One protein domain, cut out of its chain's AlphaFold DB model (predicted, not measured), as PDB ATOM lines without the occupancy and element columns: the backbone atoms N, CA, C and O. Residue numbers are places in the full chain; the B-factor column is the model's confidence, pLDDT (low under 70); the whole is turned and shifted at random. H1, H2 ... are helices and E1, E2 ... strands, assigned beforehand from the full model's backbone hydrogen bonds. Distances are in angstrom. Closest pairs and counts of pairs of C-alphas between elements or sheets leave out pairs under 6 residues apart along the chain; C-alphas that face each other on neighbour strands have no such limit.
ATOM      1  N   VAL A  17     191.219 213.813 248.219       94.38
ATOM      2  CA  VAL A  17     189.823 213.973 247.818       94.38
ATOM      3  C   VAL A  17     189.164 212.620 247.620       94.38
ATOM      4  O   VAL A  17     189.717 211.734 246.970       94.38
ATOM      5  N   ILE A  18     187.959 212.481 248.164       95.06
ATOM      6  CA  ILE A  18     187.067 211.345 247.952       95.06
ATOM      7  C   ILE A  18     185.862 211.859 247.180       95.06
ATOM      8  O   ILE A  18     185.127 212.714 247.671       95.06
ATOM      9  N   GLN A  19     185.649 211.327 245.984       93.62
ATOM     10  CA  GLN A  19     184.447 211.586 245.205       93.62
ATOM     11  C   GLN A  19     183.559 210.348 245.215       93.62
ATOM     12  O   GLN A  19     183.991 209.251 244.854       93.62
ATOM     13  N   ILE A  20     182.309 210.552 245.605       92.50
ATOM     14  CA  ILE A  20     181.255 209.549 245.628       92.50
ATOM     15  C   ILE A  20     180.220 209.970 244.594       92.50
ATOM     16  O   ILE A  20     179.810 211.122 244.556       92.50
ATOM     17  N   THR A  21     179.831 209.071 243.699       90.06
ATOM     18  CA  THR A  21     178.798 209.351 242.695       90.06
ATOM     19  C   THR A  21     177.832 208.187 242.626       90.06
ATOM     20  O   THR A  21     178.261 207.043 242.497       90.06
ATOM     21  N   GLY A  22     176.534 208.452 242.715       87.56
ATOM     22  CA  GLY A  22     175.529 207.399 242.751       87.56
ATOM     23  C   GLY A  22     174.136 207.909 243.089       87.56
ATOM     24  O   GLY A  22     173.882 209.106 243.129       87.56
ATOM     25  N   GLU A  23     173.215 206.977 243.302       83.12
ATOM     26  CA  GLU A  23     171.906 207.298 243.871       83.12
ATOM     27  C   GLU A  23     172.050 207.395 245.390       83.12
ATOM     28  O   GLU A  23     172.579 206.478 246.019       83.12
ATOM     29  N   HIS A  24     171.603 208.504 245.981       82.19
ATOM     30  CA  HIS A  24     171.656 208.688 247.427       82.19
ATOM     31  C   HIS A  24     170.338 208.268 248.077       82.19
ATOM     32  O   HIS A  24     169.256 208.732 247.707       82.19
ATOM     33  N   HIS A  25     170.412 207.431 249.113       84.38
ATOM     34  CA  HIS A  25     169.296 207.246 250.035       84.38
ATOM     35  C   HIS A  25     169.316 208.307 251.137       84.38
ATOM     36  O   HIS A  25     170.339 208.915 251.465       84.38
ATOM     37  N   ALA A  26     168.153 208.523 251.751       84.50
ATOM     38  CA  ALA A  26     168.044 209.412 252.896       84.50
ATOM     39  C   ALA A  26     168.933 208.905 254.042       84.50
ATOM     40  O   ALA A  26     168.739 207.797 254.534       84.50
ATOM     41  N   GLY A  27     169.878 209.738 254.476       86.19
ATOM     42  CA  GLY A  27     170.826 209.395 255.538       86.19
ATOM     43  C   GLY A  27     172.212 208.981 255.047       86.19
ATOM     44  O   GLY A  27     173.130 209.020 255.858       86.19
ATOM     45  N   MET A  28     172.407 208.720 253.746       88.31
ATOM     46  CA  MET A  28     173.708 208.320 253.191       88.31
ATOM     47  C   MET A  28     174.834 209.275 253.592       88.31
ATOM     48  O   MET A  28     175.872 208.836 254.073       88.31
ATOM     49  N   LEU A  29     174.619 210.589 253.455       89.25
ATOM     50  CA  LEU A  29     175.622 211.579 253.842       89.25
ATOM     51  C   LEU A  29     176.042 211.394 255.306       89.25
ATOM     52  O   LEU A  29     177.226 211.409 255.604       89.25
ATOM     53  N   HIS A  30     175.097 211.168 256.223       91.38
ATOM     54  CA  HIS A  30     175.418 210.958 257.635       91.38
ATOM     55  C   HIS A  30     176.284 209.715 257.847       91.38
ATOM     56  O   HIS A  30     177.286 209.789 258.556       91.38
ATOM     57  N   GLU A  31     175.928 208.613 257.192       92.62
ATOM     58  CA  GLU A  31     176.683 207.364 257.257       92.62
ATOM     59  C   GLU A  31     178.097 207.556 256.688       92.62
ATOM     60  O   GLU A  31     179.065 207.083 257.275       92.62
ATOM     61  N   VAL A  32     178.249 208.294 255.579       92.88
ATOM     62  CA  VAL A  32     179.564 208.580 254.975       92.88
ATOM     63  C   VAL A  32     180.429 209.378 255.945       92.88
ATOM     64  O   VAL A  32     181.578 209.010 256.182       92.88
ATOM     65  N   LEU A  33     179.881 210.435 256.552       93.38
ATOM     66  CA  LEU A  33     180.606 211.241 257.538       93.38
ATOM     67  C   LEU A  33     181.038 210.395 258.750       93.38
ATOM     68  O   LEU A  33     182.152 210.565 259.252       93.38
ATOM     69  N   GLU A  34     180.179 209.486 259.218       94.00
ATOM     70  CA  GLU A  34     180.481 208.590 260.337       94.00
ATOM     71  C   GLU A  34     181.589 207.592 259.983       94.00
ATOM     72  O   GLU A  34     182.548 207.455 260.745       94.00
ATOM     73  N   THR A  35     181.512 206.969 258.806       94.25
ATOM     74  CA  THR A  35     182.526 206.033 258.304       94.25
ATOM     75  C   THR A  35     183.883 206.711 258.139       94.25
ATOM     76  O   THR A  35     184.885 206.203 258.638       94.25
ATOM     77  N   LEU A  36     183.936 207.897 257.525       94.38
ATOM     78  CA  LEU A  36     185.187 208.648 257.377       94.38
ATOM     79  C   LEU A  36     185.800 208.992 258.741       94.38
ATOM     80  O   LEU A  36     186.993 208.781 258.964       94.38
ATOM     81  N   HIS A  37     184.981 209.445 259.691       92.88
ATOM     82  CA  HIS A  37     185.461 209.744 261.035       92.88
ATOM     83  C   HIS A  37     185.947 208.489 261.785       92.88
ATOM     84  O   HIS A  37     186.949 208.558 262.507       92.88
ATOM     85  N   ALA A  38     185.268 207.349 261.623       92.00
ATOM     86  CA  ALA A  38     185.654 206.071 262.223       92.00
ATOM     87  C   ALA A  38     187.004 205.563 261.691       92.00
ATOM     88  O   ALA A  38     187.817 205.068 262.474       92.00
ATOM     89  N   GLU A  39     187.280 205.783 260.405       91.88
ATOM     90  CA  GLU A  39     188.564 205.473 259.762       91.88
ATOM     91  C   GLU A  39     189.676 206.486 260.099       91.88
ATOM     92  O   GLU A  39     190.823 206.343 259.681       91.88
ATOM     93  N   GLY A  40     189.375 207.504 260.912       92.00
ATOM     94  CA  GLY A  40     190.354 208.497 261.346       92.00
ATOM     95  C   GLY A  40     190.623 209.582 260.308       92.00
ATOM     96  O   GLY A  40     191.714 210.151 260.300       92.00
ATOM     97  N   LEU A  41     189.645 209.887 259.458       94.31
ATOM     98  CA  LEU A  41     189.677 211.019 258.540       94.31
ATOM     99  C   LEU A  41     188.842 212.170 259.110       94.31
ATOM    100  O   LEU A  41     187.675 212.000 259.463       94.31
ATOM    101  N   ASP A  42     189.440 213.354 259.186       94.19
ATOM    102  CA  ASP A  42     188.707 214.590 259.442       94.19
ATOM    103  C   ASP A  42     188.284 215.207 258.107       94.19
ATOM    104  O   ASP A  42     189.044 215.211 257.139       94.19
ATOM    105  N   ILE A  43     187.081 215.769 258.054       95.06
ATOM    106  CA  ILE A  43     186.555 216.390 256.837       95.06
ATOM    107  C   ILE A  43     186.883 217.876 256.871       95.06
ATOM    108  O   ILE A  43     186.468 218.597 257.780       95.06
ATOM    109  N   VAL A  44     187.647 218.319 255.877       95.56
ATOM    110  CA  VAL A  44     188.040 219.719 255.690       95.56
ATOM    111  C   VAL A  44     186.946 220.463 254.935       95.56
ATOM    112  O   VAL A  44     186.552 221.558 255.331       95.56
ATOM    113  N   GLU A  45     186.434 219.845 253.874       93.69
ATOM    114  CA  GLU A  45     185.391 220.403 253.024       93.69
ATOM    115  C   GLU A  45     184.499 219.286 252.478       93.69
ATOM    116  O   GLU A  45     184.961 218.173 252.232       93.69
ATOM    117  N   ALA A  46     183.216 219.589 252.303       93.19
ATOM    118  CA  ALA A  46     182.246 218.700 251.683       93.19
ATOM    119  C   ALA A  46     181.382 219.509 250.716       93.19
ATOM    120  O   ALA A  46     180.817 220.541 251.087       93.19
ATOM    121  N   MET A  47     181.276 219.031 249.484       91.12
ATOM    122  CA  MET A  47     180.473 219.627 248.427       91.12
ATOM    123  C   MET A  47     179.512 218.567 247.905       91.12
ATOM    124  O   MET A  47     179.932 217.452 247.628       91.12
ATOM    125  N   ALA A  48     178.242 218.926 247.750       87.31
ATOM    126  CA  ALA A  48     177.233 218.056 247.162       87.31
ATOM    127  C   ALA A  48     176.745 218.667 245.850       87.31
ATOM    128  O   ALA A  48     176.365 219.844 245.803       87.31
ATOM    129  N   HIS A  49     176.757 217.874 244.786       82.56
ATOM    130  CA  HIS A  49     176.265 218.251 243.473       82.56
ATOM    131  C   HIS A  49     175.202 217.260 243.012       82.56
ATOM    132  O   HIS A  49     175.397 216.056 243.082       82.56
ATOM    133  N   VAL A  50     174.083 217.765 242.500       73.25
ATOM    134  CA  VAL A  50     173.064 216.921 241.867       73.25
ATOM    135  C   VAL A  50     173.314 216.962 240.367       73.25
ATOM    136  O   VAL A  50     173.078 217.986 239.718       73.25
ATOM    137  N   GLU A  51     173.818 215.864 239.814       65.69
ATOM    138  CA  GLU A  51     174.113 215.740 238.395       65.69
ATOM    139  C   GLU A  51     172.886 215.179 237.654       65.69
ATOM    140  O   GLU A  51     172.563 213.990 237.655       65.69
ATOM    141  N   GLY A  52     172.143 216.087 237.021       58.81
ATOM    142  CA  GLY A  52     170.942 215.756 236.257       58.81
ATOM    143  C   GLY A  52     169.849 216.793 236.457       58.81
ATOM    144  O   GLY A  52     169.236 216.885 237.514       58.81
ATOM    145  N   GLY A  53     169.565 217.589 235.424       55.53
ATOM    146  CA  GLY A  53     168.380 218.452 235.439       55.53
ATOM    147  C   GLY A  53     167.090 217.624 235.427       55.53
ATOM    148  O   GLY A  53     167.122 216.452 235.053       55.53
ATOM    149  N   GLU A  54     165.939 218.251 235.706       55.53
ATOM    150  CA  GLU A  54     164.579 217.652 235.708       55.53
ATOM    151  C   GLU A  54     164.219 216.791 234.470       55.53
ATOM    152  O   GLU A  54     163.191 216.121 234.447       55.53
ATOM    153  N   ARG A  55     165.037 216.822 233.409       57.03
ATOM    154  CA  ARG A  55     164.856 216.076 232.157       57.03
ATOM    155  C   ARG A  55     165.716 214.816 232.025       57.03
ATOM    156  O   ARG A  55     165.508 214.076 231.066       57.03
ATOM    157  N   SER A  56     166.686 214.583 232.910       58.97
ATOM    158  CA  SER A  56     167.490 213.360 232.882       58.97
ATOM    159  C   SER A  56     166.782 212.271 233.681       58.97
ATOM    160  O   SER A  56     166.472 212.457 234.852       58.97
ATOM    161  N   ALA A  57     166.520 211.128 233.045       60.38
ATOM    162  CA  ALA A  57     165.811 209.998 233.653       60.38
ATOM    163  C   ALA A  57     166.615 209.273 234.749       60.38
ATOM    164  O   ALA A  57     166.102 208.343 235.365       60.38
ATOM    165  N   LYS A  58     167.872 209.671 234.971       62.69
ATOM    166  CA  LYS A  58     168.721 209.188 236.058       62.69
ATOM    167  C   LYS A  58     169.166 210.392 236.873       62.69
ATOM    168  O   LYS A  58     169.775 211.303 236.317       62.69
ATOM    169  N   HIS A  59     168.800 210.403 238.148       68.62
ATOM    170  CA  HIS A  59     169.330 211.339 239.131       68.62
ATOM    171  C   HIS A  59     170.585 210.687 239.697       68.62
ATOM    172  O   HIS A  59     170.491 209.638 240.327       68.62
ATOM    173  N   GLN A  60     171.750 211.236 239.362       79.81
ATOM    174  CA  GLN A  60     173.001 210.844 239.991       79.81
ATOM    175  C   GLN A  60     173.464 212.017 240.827       79.81
ATOM    176  O   GLN A  60     173.640 213.123 240.325       79.81
ATOM    177  N   ASP A  61     173.640 211.769 242.108       85.62
ATOM    178  CA  ASP A  61     174.240 212.729 243.005       85.62
ATOM    179  C   ASP A  61     175.756 212.481 243.018       85.62
ATOM    180  O   ASP A  61     176.225 211.355 242.832       85.62
ATOM    181  N   SER A  62     176.528 213.552 243.160       88.81
ATOM    182  CA  SER A  62     177.984 213.540 243.226       88.81
ATOM    183  C   SER A  62     178.426 214.353 244.434       88.81
ATOM    184  O   SER A  62     178.307 215.580 244.447       88.81
ATOM    185  N   ASP A  63     178.938 213.665 245.446       91.31
ATOM    186  CA  ASP A  63     179.491 214.277 246.646       91.31
ATOM    187  C   ASP A  63     181.018 214.228 246.602       91.31
ATOM    188  O   ASP A  63     181.630 213.197 246.309       91.31
ATOM    189  N   VAL A  64     181.646 215.355 246.916       93.25
ATOM    190  CA  VAL A  64     183.098 215.525 246.955       93.25
ATOM    191  C   VAL A  64     183.503 215.903 248.371       93.25
ATOM    192  O   VAL A  64     183.041 216.907 248.913       93.25
ATOM    193  N   PHE A  65     184.399 215.119 248.960       95.56
ATOM    194  CA  PHE A  65     184.933 215.333 250.300       95.56
ATOM    195  C   PHE A  65     186.435 215.559 250.225       95.56
ATOM    196  O   PHE A  65     187.165 214.716 249.710       95.56
ATOM    197  N   ILE A  66     186.904 216.667 250.791       95.12
ATOM    198  CA  ILE A  66     188.325 216.886 251.060       95.12
ATOM    199  C   ILE A  66     188.583 216.418 252.485       95.12
ATOM    200  O   ILE A  66     187.985 216.934 253.436       95.12
ATOM    201  N   VAL A  67     189.456 215.430 252.633       95.38
ATOM    202  CA  VAL A  67     189.710 214.749 253.901       95.38
ATOM    203  C   VAL A  67     191.165 214.870 254.326       95.38
ATOM    204  O   VAL A  67     192.074 214.915 253.499       95.38
ATOM    205  N   ARG A  68     191.375 214.895 255.643       93.56
ATOM    206  CA  ARG A  68     192.681 214.961 256.294       93.56
ATOM    207  C   ARG A  68     192.896 213.738 257.189       93.56
ATOM    208  O   ARG A  68     192.123 213.547 258.132       93.56
ATOM    209  N   PRO A  69     193.970 212.955 256.985       92.38
ATOM    210  CA  PRO A  69     194.369 211.897 257.911       92.38
ATOM    211  C   PRO A  69     194.625 212.416 259.333       92.38
ATOM    212  O   PRO A  69     195.406 213.352 259.545       92.38
ATOM    213  N   ARG A  70     194.016 211.777 260.338       89.06
ATOM    214  CA  ARG A  70     194.178 212.110 261.760       89.06
ATOM    215  C   ARG A  70     194.899 211.006 262.528       89.06
ATOM    216  O   ARG A  70     194.706 209.811 262.338       89.06
ATOM    217  N   GLY A  71     195.661 211.424 263.537       79.00
ATOM    218  CA  GLY A  71     196.181 210.525 264.564       79.00
ATOM    219  C   GLY A  71     197.475 209.831 264.152       79.00
ATOM    220  O   GLY A  71     198.362 210.455 263.572       79.00
ATOM    221  N   LYS A  72     197.623 208.563 264.556       71.19
ATOM    222  CA  LYS A  72     198.834 207.759 264.305       71.19
ATOM    223  C   LYS A  72     198.829 207.107 262.918       71.19
ATOM    224  O   LYS A  72     199.891 206.783 262.405       71.19
ATOM    225  N   THR A  73     197.651 206.943 262.329       68.62
ATOM    226  CA  THR A  73     197.412 206.447 260.971       68.62
ATOM    227  C   THR A  73     197.340 207.632 260.016       68.62
ATOM    228  O   THR A  73     196.269 208.066 259.610       68.62
ATOM    229  N   LYS A  74     198.506 208.215 259.712       75.88
ATOM    230  CA  LYS A  74     198.631 209.248 258.669       75.88
ATOM    231  C   LYS A  74     198.869 208.670 257.276       75.88
ATOM    232  O   LYS A  74     198.705 209.378 256.288       75.88
ATOM    233  N   ASP A  75     199.230 207.394 257.219       79.19
ATOM    234  CA  ASP A  75     199.493 206.672 255.985       79.19
ATOM    235  C   ASP A  75     198.209 205.971 255.537       79.19
ATOM    236  O   ASP A  75     197.785 204.987 256.146       79.19
ATOM    237  N   PHE A  76     197.591 206.501 254.486       85.06
ATOM    238  CA  PHE A  76     196.521 205.836 253.745       85.06
ATOM    239  C   PHE A  76     197.126 205.228 252.487       85.06
ATOM    240  O   PHE A  76     197.110 205.840 251.427       85.06
ATOM    241  N   ASP A  77     197.730 204.052 252.629       84.06
ATOM    242  CA  ASP A  77     198.245 203.303 251.486       84.06
ATOM    243  C   ASP A  77     197.122 202.605 250.699       84.06
ATOM    244  O   ASP A  77     195.942 202.690 251.037       84.06
ATOM    245  N   ASP A  78     197.489 201.890 249.634       84.31
ATOM    246  CA  ASP A  78     196.527 201.183 248.777       84.31
ATOM    247  C   ASP A  78     195.632 200.206 249.525       84.31
ATOM    248  O   ASP A  78     194.463 200.058 249.177       84.31
ATOM    249  N   GLU A  79     196.173 199.522 250.531       88.12
ATOM    250  CA  GLU A  79     195.414 198.545 251.305       88.12
ATOM    251  C   GLU A  79     194.347 199.268 252.129       88.12
ATOM    252  O   GLU A  79     193.173 198.898 252.079       88.12
ATOM    253  N   LYS A  80     194.724 200.369 252.789       88.69
ATOM    254  CA  LYS A  80     193.794 201.220 253.538       88.69
ATOM    255  C   LYS A  80     192.749 201.887 252.651       88.69
ATOM    256  O   LYS A  80     191.570 201.899 252.997       88.69
ATOM    257  N   LEU A  81     193.151 202.410 251.497       90.25
ATOM    258  CA  LEU A  81     192.225 203.018 250.541       90.25
ATOM    259  C   LEU A  81     191.263 201.982 249.957       90.25
ATOM    260  O   LEU A  81     190.093 202.292 249.746       90.25
ATOM    261  N   LEU A  82     191.714 200.746 249.736       90.88
ATOM    262  CA  LEU A  82     190.854 199.658 249.279       90.88
ATOM    263  C   LEU A  82     189.839 199.242 250.353       90.88
ATOM    264  O   LEU A  82     188.669 199.033 250.025       90.88
ATOM    265  N   GLU A  83     190.261 199.145 251.615       92.12
ATOM    266  CA  GLU A  83     189.371 198.894 252.758       92.12
ATOM    267  C   GLU A  83     188.305 199.989 252.874       92.12
ATOM    268  O   GLU A  83     187.111 199.686 252.904       92.12
ATOM    269  N   LEU A  84     188.727 201.256 252.831       93.00
ATOM    270  CA  LEU A  84     187.827 202.403 252.870       93.00
ATOM    271  C   LEU A  84     186.865 202.407 251.675       93.00
ATOM    272  O   LEU A  84     185.659 202.588 251.844       93.00
ATOM    273  N   LYS A  85     187.369 202.150 250.462       92.50
ATOM    274  CA  LYS A  85     186.543 202.038 249.254       92.50
ATOM    275  C   LYS A  85     185.465 200.984 249.424       92.50
ATOM    276  O   LYS A  85     184.321 201.214 249.040       92.50
ATOM    277  N   LYS A  86     185.832 199.828 249.973       91.69
ATOM    278  CA  LYS A  86     184.907 198.725 250.203       91.69
ATOM    279  C   LYS A  86     183.829 199.120 251.214       91.69
ATOM    280  O   LYS A  86     182.658 198.957 250.893       91.69
ATOM    281  N   ALA A  87     184.209 199.691 252.358       91.94
ATOM    282  CA  ALA A  87     183.264 200.148 253.379       91.94
ATOM    283  C   ALA A  87     182.247 201.149 252.808       91.94
ATOM    284  O   ALA A  87     181.040 200.981 252.968       91.94
ATOM    285  N   LEU A  88     182.726 202.140 252.054       91.75
ATOM    286  CA  LEU A  88     181.857 203.125 251.415       91.75
ATOM    287  C   LEU A  88     180.988 202.506 250.303       91.75
ATOM    288  O   LEU A  88     179.819 202.848 250.178       91.75
ATOM    289  N   THR A  89     181.518 201.565 249.511       90.56
ATOM    290  CA  THR A  89     180.748 200.888 248.448       90.56
ATOM    291  C   THR A  89     179.621 200.033 249.029       90.56
ATOM    292  O   THR A  89     178.524 200.012 248.478       90.56
ATOM    293  N   GLU A  90     179.865 199.346 250.148       87.81
ATOM    294  CA  GLU A  90     178.838 198.560 250.844       87.81
ATOM    295  C   GLU A  90     177.669 199.441 251.308       87.81
ATOM    296  O   GLU A  90     176.516 199.020 251.231       87.81
ATOM    297  N   MET A  91     177.949 200.681 251.711       85.69
ATOM    298  CA  MET A  91     176.923 201.646 252.108       85.69
ATOM    299  C   MET A  91     176.128 202.212 250.935       85.69
ATOM    300  O   MET A  91     174.952 202.523 251.094       85.69
ATOM    301  N   LEU A  92     176.743 202.337 249.753       83.06
ATOM    302  CA  LEU A  92     176.054 202.843 248.566       83.06
ATOM    303  C   LEU A  92     174.914 201.928 248.105       83.06
ATOM    304  O   LEU A  92     174.071 202.397 247.353       83.06
ATOM    305  N   ALA A  93     174.883 200.653 248.526       70.06
ATOM    306  CA  ALA A  93     173.809 199.674 248.293       70.06
ATOM    307  C   ALA A  93     173.305 199.539 246.832       70.06
ATOM    308  O   ALA A  93     172.273 198.908 246.578       70.06
ATOM    309  N   HIS A  94     174.037 200.096 245.864       68.31
ATOM    310  CA  HIS A  94     173.627 200.252 244.476       68.31
ATOM    311  C   HIS A  94     174.785 199.932 243.528       68.31
ATOM    312  O   HIS A  94     175.881 200.481 243.644       68.31
ATOM    313  N   ASP A  95     174.499 199.109 242.519       68.69
ATOM    314  CA  ASP A  95     175.482 198.623 241.536       68.69
ATOM    315  C   ASP A  95     176.074 199.731 240.642       68.69
ATOM    316  O   ASP A  95     177.067 199.515 239.951       68.69
ATOM    317  N   ASN A  96     175.465 200.921 240.644       76.00
ATOM    318  CA  ASN A  96     175.873 202.058 239.816       76.00
ATOM    319  C   ASN A  96     176.711 203.099 240.578       76.00
ATOM    320  O   ASN A  96     177.067 204.122 239.992       76.00
ATOM    321  N   GLY A  97     176.984 202.871 241.867       82.06
ATOM    322  CA  GLY A  97     177.810 203.755 242.678       82.06
ATOM    323  C   GLY A  97     179.284 203.684 242.276       82.06
ATOM    324  O   GLY A  97     179.836 202.600 242.082       82.06
ATOM    325  N   ALA A  98     179.941 204.834 242.171       89.06
ATOM    326  CA  ALA A  98     181.365 204.944 241.903       89.06
ATOM    327  C   ALA A  98     182.052 205.742 243.011       89.06
ATOM    328  O   ALA A  98     181.575 206.796 243.425       89.06
ATOM    329  N   ILE A  99     183.201 205.235 243.458       91.50
ATOM    330  CA  ILE A  99     184.055 205.892 244.448       91.50
ATOM    331  C   ILE A  99     185.444 206.050 243.855       91.50
ATOM    332  O   ILE A  99     186.073 205.063 243.440       91.50
ATOM    333  N   GLN A 100     185.898 207.296 243.819       91.94
ATOM    334  CA  GLN A 100     187.184 207.700 243.274       91.94
ATOM    335  C   GLN A 100     187.968 208.464 244.335       91.94
ATOM    336  O   GLN A 100     187.399 209.213 245.128       91.94
ATOM    337  N   PHE A 101     189.276 208.240 244.345       93.12
ATOM    338  CA  PHE A 101     190.208 208.922 245.228       93.12
ATOM    339  C   PHE A 101     191.175 209.704 244.359       93.12
ATOM    340  O   PHE A 101     191.698 209.147 243.395       93.12
ATOM    341  N   PHE A 102     191.418 210.958 244.716       91.00
ATOM    342  CA  PHE A 102     192.344 211.830 244.005       91.00
ATOM    343  C   PHE A 102     193.320 212.454 244.993       91.00
ATOM    344  O   PHE A 102     192.942 212.789 246.121       91.00
ATOM    345  N   SER A 103     194.562 212.660 244.559       90.81
ATOM    346  CA  SER A 103     195.430 213.606 245.256       90.81
ATOM    347  C   SER A 103     194.873 215.026 245.101       90.81
ATOM    348  O   SER A 103     194.081 215.306 244.195       90.81
ATOM    349  N   MET A 104     195.291 215.948 245.969       88.44
ATOM    350  CA  MET A 104     194.894 217.354 245.835       88.44
ATOM    351  C   MET A 104     195.321 217.943 244.485       88.44
ATOM    352  O   MET A 104     194.545 218.667 243.866       88.44
ATOM    353  N   ASP A 105     196.509 217.581 243.998       86.62
ATOM    354  CA  ASP A 105     197.024 218.050 242.710       86.62
ATOM    355  C   ASP A 105     196.185 217.536 241.532       86.62
ATOM    356  O   ASP A 105     195.831 218.304 240.635       86.62
ATOM    357  N   GLU A 106     195.819 216.250 241.548       85.62
ATOM    358  CA  GLU A 106     194.974 215.650 240.511       85.62
ATOM    359  C   GLU A 106     193.569 216.262 240.523       85.62
ATOM    360  O   GLU A 106     193.031 216.616 239.474       85.62
ATOM    361  N   HIS A 107     192.991 216.470 241.710       86.44
ATOM    362  CA  HIS A 107     191.680 217.097 241.837       86.44
ATOM    363  C   HIS A 107     191.660 218.535 241.297       86.44
ATOM    364  O   HIS A 107     190.730 218.908 240.580       86.44
ATOM    365  N   MET A 108     192.692 219.334 241.593       84.19
ATOM    366  CA  MET A 108     192.816 220.694 241.054       84.19
ATOM    367  C   MET A 108     192.941 220.691 239.528       84.19
ATOM    368  O   MET A 108     192.280 221.487 238.862       84.19
ATOM    369  N   HIS A 109     193.717 219.760 238.962       83.94
ATOM    370  CA  HIS A 109     193.837 219.629 237.510       83.94
ATOM    371  C   HIS A 109     192.496 219.282 236.844       83.94
ATOM    372  O   HIS A 109     192.119 219.901 235.848       83.94
ATOM    373  N   ASN A 110     191.740 218.354 237.440       81.50
ATOM    374  CA  ASN A 110     190.425 217.944 236.942       81.50
ATOM    375  C   ASN A 110     189.410 219.099 236.980       81.50
ATOM    376  O   ASN A 110     188.615 219.268 236.053       81.50
ATOM    377  N   ILE A 111     189.450 219.927 238.028       81.94
ATOM    378  CA  ILE A 111     188.604 221.121 238.133       81.94
ATOM    379  C   ILE A 111     188.946 222.134 237.030       81.94
ATOM    380  O   ILE A 111     188.042 222.642 236.358       81.94
ATOM    381  N   ASP A 112     190.230 222.419 236.811       78.19
ATOM    382  CA  ASP A 112     190.679 223.375 235.793       78.19
ATOM    383  C   ASP A 112     190.292 222.938 234.369       78.19
ATOM    384  O   ASP A 112     189.860 223.759 233.542       78.19
ATOM    385  N   GLU A 113     190.391 221.638 234.078       75.50
ATOM    386  CA  GLU A 113     189.945 221.068 232.807       75.50
ATOM    387  C   GLU A 113     188.426 221.233 232.624       75.50
ATOM    388  O   GLU A 113     187.974 221.727 231.582       75.50
ATOM    389  N   ALA A 114     187.633 220.945 233.663       76.75
ATOM    390  CA  ALA A 114     186.182 221.117 233.633       76.75
ATOM    391  C   ALA A 114     185.766 222.583 233.388       76.75
ATOM    392  O   ALA A 114     184.904 222.863 232.545       76.75
ATOM    393  N   TYR A 115     186.409 223.552 234.051       71.50
ATOM    394  CA  TYR A 115     186.152 224.980 233.815       71.50
ATOM    395  C   TYR A 115     186.511 225.418 232.394       71.50
ATOM    396  O   TYR A 115     185.810 226.249 231.794       71.50
ATOM    397  N   THR A 116     187.583 224.855 231.839       72.75
ATOM    398  CA  THR A 116     187.999 225.108 230.459       72.75
ATOM    399  C   THR A 116     186.927 224.616 229.488       72.75
ATOM    400  O   THR A 116     186.474 225.382 228.629       72.75
ATOM    401  N   GLU A 117     186.431 223.391 229.661       66.81
ATOM    402  CA  GLU A 117     185.398 222.826 228.792       66.81
ATOM    403  C   GLU A 117     184.081 223.619 228.853       66.81
ATOM    404  O   GLU A 117     183.520 223.980 227.809       66.81
ATOM    405  N   ILE A 118     183.617 223.973 230.056       71.44
ATOM    406  CA  ILE A 118     182.409 224.790 230.244       71.44
ATOM    407  C   ILE A 118     182.572 226.144 229.541       71.44
ATOM    408  O   ILE A 118     181.696 226.572 228.783       71.44
ATOM    409  N   SER A 119     183.723 226.797 229.715       73.56
ATOM    410  CA  SER A 119     184.024 228.079 229.069       73.56
ATOM    411  C   SER A 119     184.009 227.979 227.537       73.56
ATOM    412  O   SER A 119     183.525 228.888 226.849       73.56
ATOM    413  N   HIS A 120     184.496 226.867 226.980       69.50
ATOM    414  CA  HIS A 120     184.453 226.594 225.543       69.50
ATOM    415  C   HIS A 120     183.023 226.349 225.030       69.50
ATOM    416  O   HIS A 120     182.638 226.916 223.998       69.50
ATOM    417  N   ARG A 121     182.205 225.573 225.749       64.25
ATOM    418  CA  ARG A 121     180.791 225.339 225.397       64.25
ATOM    419  C   ARG A 121     179.984 226.641 225.409       64.25
ATOM    420  O   ARG A 121     179.357 226.975 224.404       64.25
ATOM    421  N   VAL A 122     180.115 227.461 226.453       68.38
ATOM    422  CA  VAL A 122     179.428 228.765 226.541       68.38
ATOM    423  C   VAL A 122     179.811 229.684 225.368       68.38
ATOM    424  O   VAL A 122     178.948 230.315 224.746       68.38
ATOM    425  N   ARG A 123     181.096 229.728 224.985       60.44
ATOM    426  CA  ARG A 123     181.554 230.514 223.820       60.44
ATOM    427  C   ARG A 123     180.981 230.021 222.493       60.44
ATOM    428  O   ARG A 123     180.722 230.837 221.607       60.44
ATOM    429  N   THR A 124     180.794 228.715 222.327       59.25
ATOM    430  CA  THR A 124     180.282 228.141 221.072       59.25
ATOM    431  C   THR A 124     178.761 228.257 220.942       59.25
ATOM    432  O   THR A 124     178.271 228.529 219.844       59.25
ATOM    433  N   GLU A 125     178.010 228.177 222.043       53.38
ATOM    434  CA  GLU A 125     176.549 228.351 222.039       53.38
ATOM    435  C   GLU A 125     176.114 229.808 221.839       53.38
ATOM    436  O   GLU A 125     175.134 230.077 221.140       53.38
ATOM    437  N   THR A 126     176.897 230.775 222.327       52.09
ATOM    438  CA  THR A 126     176.600 232.209 222.139       52.09
ATOM    439  C   THR A 126     176.605 232.622 220.654       52.09
ATOM    440  O   THR A 126     175.965 233.599 220.264       52.09
ATOM    441  N   LYS A 127     177.271 231.850 219.783       52.84
ATOM    442  CA  LYS A 127     177.367 232.113 218.335       52.84
ATOM    443  C   LYS A 127     176.195 231.556 217.512       52.84
ATOM    444  O   LYS A 127     176.132 231.813 216.312       52.84
TER     445      LYS A 127
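AT A GLANCE: This is residues 17 to 127 of the 207 residues of a protein of Haptolina brevifila (UniProt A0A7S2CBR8). A twisted sheet of four strands has H1 and H2 side by side over one face, and the long last helix, H3, begins at the opposite face and sticks out as an arm with residues 111 to 125. The printed part has 111 residues, with three named helices and four named strands in the order E1 H1 E2 E3 H2 E4 H3; the class is mixed. The sheet runs E2 E3 E1 E4, all antiparallel. The whole is only just loose, close to compact, with a radius of gyration of the C-alphas of 16.0 A, and spans 56 by 31 by 21 A.

IN THESE COORDINATES: Find C-alpha 17 at (189.823, 213.973, 247.818), where E1, residues 17 to 22, begins. Next come H1, residues 28 to 38, and E2, residues 41 to 51, 25.9 A long, which bends by 75 degrees at residue 44. E3, residues 60 to 69, 27.9 A, H2, residues 78 to 92, 20.5 A, and E4, residues 98 to 103, follow. H3, residues 104 to 125, runs 32.0 A to C-alpha 125 at (176.549, 228.351, 222.039).

HOW THE PARTS SIT: Look for backbone pairs within hydrogen-bond range across the neighbour strands: N 18 and O 65, 2.8 A, between E1 and E3; N 19 and O 100, 2.9 A, between E1 and E4; and N 47 and O 64, 2.8 A, in the hairpin E2 and E3. E1, H1, E2 and E3, H2, E4 are split strand-helix-strand units, each with another strand between its two, and right-handed crossovers. H1 touches H2, residues 87 to 92 alone, closest at the C-alphas of Val 32 and Leu 88, 6.9 A, a shallow tilt of 29 degrees, opposite ways. H3, on the opposite face in these three layers, helices on both faces of a sheet, stands up from the sheet at 57 degrees. In H1, H2 and H3 every O i to N i+4 pair is within hydrogen-bond range.

THE WHOLE: The C-alphas farthest apart, Lys 72 and Lys 127, are 56.3 A apart. The printed part has no cut and no long link. Look for pLDDT under 70 at residues 51 to 59, 73, 94 to 95, 117 and 120 to 127.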